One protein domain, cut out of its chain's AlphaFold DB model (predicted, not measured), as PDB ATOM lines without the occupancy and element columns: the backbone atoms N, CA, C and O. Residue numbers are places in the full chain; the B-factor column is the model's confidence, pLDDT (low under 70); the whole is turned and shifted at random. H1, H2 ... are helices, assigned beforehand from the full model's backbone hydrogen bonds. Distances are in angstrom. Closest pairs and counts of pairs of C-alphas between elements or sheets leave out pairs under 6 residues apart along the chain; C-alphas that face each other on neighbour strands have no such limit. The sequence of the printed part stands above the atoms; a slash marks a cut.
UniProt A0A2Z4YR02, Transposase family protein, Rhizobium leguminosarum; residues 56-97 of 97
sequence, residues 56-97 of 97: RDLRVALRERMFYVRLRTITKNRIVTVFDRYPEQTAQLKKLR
ATOM      1  N   ARG A  56     -21.957   5.650  43.366       81.19
ATOM      2  CA  ARG A  56     -22.370   4.257  43.620       81.19
ATOM      3  C   ARG A  56     -23.467   3.791  42.680       81.19
ATOM      4  O   ARG A  56     -23.293   2.734  42.071       81.19
ATOM      5  N   ASP A  57     -24.484   4.612  42.472       84.44
ATOM      6  CA  ASP A  57     -25.610   4.291  41.591       84.44
ATOM      7  C   ASP A  57     -25.162   4.084  40.148       84.44
ATOM      8  O   ASP A  57     -25.506   3.087  39.514       84.44
ATOM      9  N   LEU A  58     -24.272   4.951  39.655       88.94
ATOM     10  CA  LEU A  58     -23.673   4.795  38.329       88.94
ATOM     11  C   LEU A  58     -22.904   3.472  38.206       88.94
ATOM     12  O   LEU A  58     -23.013   2.782  37.193       88.94
ATOM     13  N   ARG A  59     -22.151   3.065  39.240       89.62
ATOM     14  CA  ARG A  59     -21.472   1.756  39.237       89.62
ATOM     15  C   ARG A  59     -22.451   0.586  39.269       89.62
ATOM     16  O   ARG A  59     -22.142  -0.452  38.680       89.62
ATOM     17  N   VAL A  60     -23.583   0.713  39.960       89.81
ATOM     18  CA  VAL A  60     -24.637  -0.313  39.973       89.81
ATOM     19  C   VAL A  60     -25.250  -0.443  38.580       89.81
ATOM     20  O   VAL A  60     -25.188  -1.532  38.012       89.81
ATOM     21  N   ALA A  61     -25.678   0.664  37.971       93.25
ATOM     22  CA  ALA A  61     -26.243   0.681  36.621       93.25
ATOM     23  C   ALA A  61     -25.274   0.107  35.568       93.25
ATOM     24  O   ALA A  61     -25.656  -0.689  34.705       93.25
ATOM     25  N   LEU A  62     -23.981   0.446  35.653       95.62
ATOM     26  CA  LEU A  62     -22.963  -0.134  34.770       95.62
ATOM     27  C   LEU A  62     -22.818  -1.648  34.971       95.62
ATOM     28  O   LEU A  62     -22.662  -2.380  33.991       95.62
ATOM     29  N   ARG A  63     -22.878  -2.134  36.216       95.25
ATOM     30  CA  ARG A  63     -22.809  -3.570  36.524       95.25
ATOM     31  C   ARG A  63     -24.014  -4.324  35.970       95.25
ATOM     32  O   ARG A  63     -23.827  -5.379  35.364       95.25
ATOM     33  N   GLU A  64     -25.208  -3.767  36.114       96.38
ATOM     34  CA  GLU A  64     -26.436  -4.319  35.534       96.38
ATOM     35  C   GLU A  64     -26.352  -4.369  34.009       96.38
ATOM     36  O   GLU A  64     -26.582  -5.415  33.398       96.38
ATOM     37  N   ARG A  65     -25.906  -3.281  33.371       97.38
ATOM     38  CA  ARG A  65     -25.679  -3.260  31.921       97.38
ATOM     39  C   ARG A  65     -24.697  -4.346  31.486       97.38
ATOM     40  O   ARG A  65     -24.970  -5.063  30.523       97.38
ATOM     41  N   MET A  66     -23.565  -4.488  32.179       97.56
ATOM     42  CA  MET A  66     -22.586  -5.542  31.887       97.56
ATOM     43  C   MET A  66     -23.203  -6.939  32.011       97.56
ATOM     44  O   MET A  66     -22.955  -7.791  31.155       97.56
ATOM     45  N   PHE A  67     -24.037  -7.167  33.028       97.81
ATOM     46  CA  PHE A  67     -24.764  -8.421  33.205       97.81
ATOM     47  C   PHE A  67     -25.693  -8.717  32.019       97.81
ATOM     48  O   PHE A  67     -25.581  -9.787  31.415       97.81
ATOM     49  N   TYR A  68     -26.538  -7.766  31.616       98.06
ATOM     50  CA  TYR A  68     -27.464  -7.965  30.496       98.06
ATOM     51  C   TYR A  68     -26.752  -8.159  29.158       98.06
ATOM     52  O   TYR A  68     -27.154  -9.007  28.357       98.06
ATOM     53  N   VAL A  69     -25.663  -7.426  28.912       98.12
ATOM     54  CA  VAL A  69     -24.832  -7.623  27.716       98.12
ATOM     55  C   VAL A  69     -24.257  -9.038  27.694       98.12
ATOM     56  O   VAL A  69     -24.313  -9.706  26.658       98.12
ATOM     57  N   ARG A  70     -23.758  -9.527  28.833       98.06
ATOM     58  CA  ARG A  70     -23.224 -10.888  28.949       98.06
ATOM     59  C   ARG A  70     -24.308 -11.937  28.723       98.06
ATOM     60  O   ARG A  70     -24.087 -12.866  27.950       98.06
ATOM     61  N   LEU A  71     -25.478 -11.761  29.335       98.12
ATOM     62  CA  LEU A  71     -26.621 -12.658  29.174       98.12
ATOM     63  C   LEU A  71     -27.066 -12.728  27.709       98.12
ATOM     64  O   LEU A  71     -27.218 -13.818  27.165       98.12
ATOM     65  N   ARG A  72     -27.176 -11.577  27.034       97.69
ATOM     66  CA  ARG A  72     -27.482 -11.506  25.598       97.69
ATOM     67  C   ARG A  72     -26.479 -12.304  24.767       97.69
ATOM     68  O   ARG A  72     -26.889 -13.048  23.878       97.69
ATOM     69  N   THR A  73     -25.185 -12.147  25.030       97.81
ATOM     70  CA  THR A  73     -24.131 -12.876  24.309       97.81
ATOM     71  C   THR A  73     -24.215 -14.381  24.558       97.81
ATOM     72  O   THR A  73     -24.166 -15.153  23.603       97.81
ATOM     73  N   ILE A  74     -24.421 -14.807  25.809       97.88
ATOM     74  CA  ILE A  74     -24.586 -16.225  26.166       97.88
ATOM     75  C   ILE A  74     -25.782 -16.830  25.428       97.88
ATOM     76  O   ILE A  74     -25.646 -17.883  24.807       97.88
ATOM     77  N   THR A  75     -26.934 -16.159  25.446       97.69
ATOM     78  CA  THR A  75     -28.147 -16.641  24.774       97.69
ATOM     79  C   THR A  75     -27.943 -16.761  23.268       97.69
ATOM     80  O   THR A  75     -28.290 -17.788  22.689       97.69
ATOM     81  N   LYS A  76     -27.326 -15.759  22.628       96.06
ATOM     82  CA  LYS A  76     -27.005 -15.820  21.194       96.06
ATOM     83  C   LYS A  76     -26.095 -16.994  20.861       96.06
ATOM     84  O   LYS A  76     -26.407 -17.756  19.953       96.06
ATOM     85  N   ASN A  77     -25.016 -17.165  21.618       96.62
ATOM     86  CA  ASN A  77     -24.085 -18.266  21.398       96.62
ATOM     87  C   ASN A  77     -24.777 -19.615  21.597       96.62
ATOM     88  O   ASN A  77     -24.582 -20.520  20.799       96.62
ATOM     89  N   ARG A  78     -25.657 -19.732  22.597       95.88
ATOM     90  CA  ARG A  78     -26.430 -20.952  22.838       95.88
ATOM     91  C   ARG A  78     -27.371 -21.282  21.680       95.88
ATOM     92  O   ARG A  78     -27.468 -22.446  21.318       95.88
ATOM     93  N   ILE A  79     -28.019 -20.280  21.082       93.44
ATOM     94  CA  ILE A  79     -28.839 -20.465  19.874       93.44
ATOM     95  C   ILE A  79     -27.975 -20.987  18.720       93.44
ATOM     96  O   ILE A  79     -28.338 -21.981  18.097       93.44
ATOM     97  N   VAL A  80     -26.818 -20.364  18.470       91.56
ATOM     98  CA  VAL A  80     -25.877 -20.811  17.426       91.56
ATOM     99  C   VAL A  80     -25.440 -22.256  17.673       91.56
ATOM    100  O   VAL A  80     -25.576 -23.089  16.786       91.56
ATOM    101  N   THR A  81     -25.039 -22.597  18.900       94.88
ATOM    102  CA  THR A  81     -24.648 -23.965  19.271       94.88
ATOM    103  C   THR A  81     -25.767 -24.989  19.058       94.88
ATOM    104  O   THR A  81     -25.487 -26.136  18.713       94.88
ATOM    105  N   VAL A  82     -27.032 -24.613  19.272       92.25
ATOM    106  CA  VAL A  82     -28.169 -25.502  18.990       92.25
ATOM    107  C   VAL A  82     -28.271 -25.774  17.489       92.25
ATOM    108  O   VAL A  82     -28.396 -26.932  17.107       92.25
ATOM    109  N   PHE A  83     -28.163 -24.753  16.638       90.06
ATOM    110  CA  PHE A  83     -28.195 -24.952  15.186       90.06
ATOM    111  C   PHE A  83     -26.990 -25.746  14.667       90.06
ATOM    112  O   PHE A  83     -27.173 -26.631  13.834       90.06
ATOM    113  N   ASP A  84     -25.793 -25.513  15.212       89.94
ATOM    114  CA  ASP A  84     -24.590 -26.282  14.859       89.94
ATOM    115  C   ASP A  84     -24.732 -27.771  15.207       89.94
ATOM    116  O   ASP A  84     -24.238 -28.636  14.487       89.94
ATOM    117  N   ARG A  85     -25.441 -28.094  16.297       90.81
ATOM    118  CA  ARG A  85     -25.724 -29.482  16.695       90.81
ATOM    119  C   ARG A  85     -26.751 -30.166  15.787       90.81
ATOM    120  O   ARG A  85     -26.754 -31.391  15.693       90.81
ATOM    121  N   TYR A  86     -27.621 -29.389  15.148       90.62
ATOM    122  CA  TYR A  86     -28.787 -29.855  14.395       90.62
ATOM    123  C   TYR A  86     -28.785 -29.278  12.960       90.62
ATOM    124  O   TYR A  86     -29.635 -28.453  12.594       90.62
ATOM    125  N   PRO A  87     -27.808 -29.677  12.121       83.50
ATOM    126  CA  PRO A  87     -27.613 -29.088  10.795       83.50
ATOM    127  C   PRO A  87     -28.754 -29.408   9.816       83.50
ATOM    128  O   PRO A  87     -29.082 -28.579   8.966       83.50
ATOM    129  N   GLU A  88     -29.408 -30.564   9.955       85.75
ATOM    130  CA  GLU A  88     -30.508 -30.978   9.072       85.75
ATOM    131  C   GLU A  88     -31.756 -30.099   9.244       85.75
ATOM    132  O   GLU A  88     -32.342 -29.636   8.261       85.75
ATOM    133  N   GLN A  89     -32.106 -29.773  10.492       81.12
ATOM    134  CA  GLN A  89     -33.194 -28.847  10.822       81.12
ATOM    135  C   GLN A  89     -32.881 -27.426  10.326       81.12
ATOM    136  O   GLN A  89     -33.753 -26.725   9.808       81.12
ATOM    137  N   THR A  90     -31.617 -27.007  10.424       78.81
ATOM    138  CA  THR A  90     -31.159 -25.704   9.916       78.81
ATOM    139  C   THR A  90     -31.310 -25.609   8.393       78.81
ATOM    140  O   THR A  90     -31.721 -24.569   7.870       78.81
ATOM    141  N   ALA A  91     -31.014 -26.690   7.665       79.62
ATOM    142  CA  ALA A  91     -31.178 -26.756   6.214       79.62
ATOM    143  C   ALA A  91     -32.656 -26.715   5.785       79.62
ATOM    144  O   ALA A  91     -32.979 -26.053   4.798       79.62
ATOM    145  N   GLN A  92     -33.558 -27.365   6.530       79.19
ATOM    146  CA  GLN A  92     -35.005 -27.291   6.286       79.19
ATOM    147  C   GLN A  92     -35.553 -25.870   6.476       79.19
ATOM    148  O   GLN A  92     -36.292 -25.383   5.623       79.19
ATOM    149  N   LEU A  93     -35.135 -25.166   7.535       77.31
ATOM    150  CA  LEU A  93     -35.548 -23.778   7.783       77.31
ATOM    151  C   LEU A  93     -35.065 -22.809   6.698       77.31
ATOM    152  O   LEU A  93     -35.803 -21.908   6.310       77.31
ATOM    153  N   LYS A  94     -33.847 -22.997   6.174       77.19
ATOM    154  CA  LYS A  94     -33.327 -22.174   5.067       77.19
ATOM    155  C   LYS A  94     -34.100 -22.358   3.759       77.19
ATOM    156  O   LYS A  94     -34.093 -21.438   2.954       77.19
ATOM    157  N   LYS A  95     -34.744 -23.511   3.545       76.75
ATOM    158  CA  LYS A  95     -35.568 -23.792   2.353       76.75
ATOM    159  C   LYS A  95     -36.981 -23.196   2.424       76.75
ATOM    160  O   LYS A  95     -37.645 -23.131   1.400       76.75
ATOM    161  N   LEU A  96     -37.444 -22.806   3.614       71.31
ATOM    162  CA  LEU A  96     -38.763 -22.198   3.851       71.31
ATOM    163  C   LEU A  96     -38.778 -20.672   3.652       71.31
ATOM    164  O   LEU A  96     -39.830 -20.052   3.795       71.31
ATOM    165  N   ARG A  97     -37.620 -20.071   3.372       55.66
ATOM    166  CA  ARG A  97     -37.428 -18.638   3.150       55.66
ATOM    167  C   ARG A  97     -37.142 -18.375   1.680       55.66
ATOM    168  O   ARG A  97     -37.599 -17.316   1.203       55.66
TER     169      ARG A  97
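Overview. This is residues 56 to 97 of the 97 residues of the protein "Transposase family protein" of Rhizobium leguminosarum (UniProt A0A2Z4YR02). One long helix, H1, makes the length of the model, and a short helix, H2, turns off its far end at about a right angle, so that the two form an L. The printed part has 42 residues with two named helices, H1 then H2, and no named strand; the class is all helix. The whole is extended, with a radius of gyration of the C-alphas of 16.7 A, and spans 51 by 20 by 6 A.

Along the chain. H1 runs over residues 56 to 85, from C-alpha 56 at (-22.370, 4.257, 43.620) to C-alpha 85 at (-25.724, -29.482, 16.695), 43.3 A. H2 holds residues 87 to 95, 12.8 A from first to last C-alpha, and ends with C-alpha 95 at (-35.568, -23.792, 2.353).

Arrangement. H1 and H2 are close but not clearly touching, with 2 pairs of C-alphas within 8 A. Their closest C-alphas, those of Phe 83 and Thr 90, are 6.1 A apart. Their lines are about perpendicular, at 87 degrees. In H1 and H2 every O i to N i+4 pair is within hydrogen-bond range.

Size, cuts and confidence. The two C-alphas farthest apart, those of Arg 56 and Lys 95, are 51.6 A apart. Residues 56 to 81 of H1 stand free. The link from H1 to H2 is tight, and the printed part has no cut. The mean pLDDT of the printed part is 89.5; residue 97, the chain's last, is under 70.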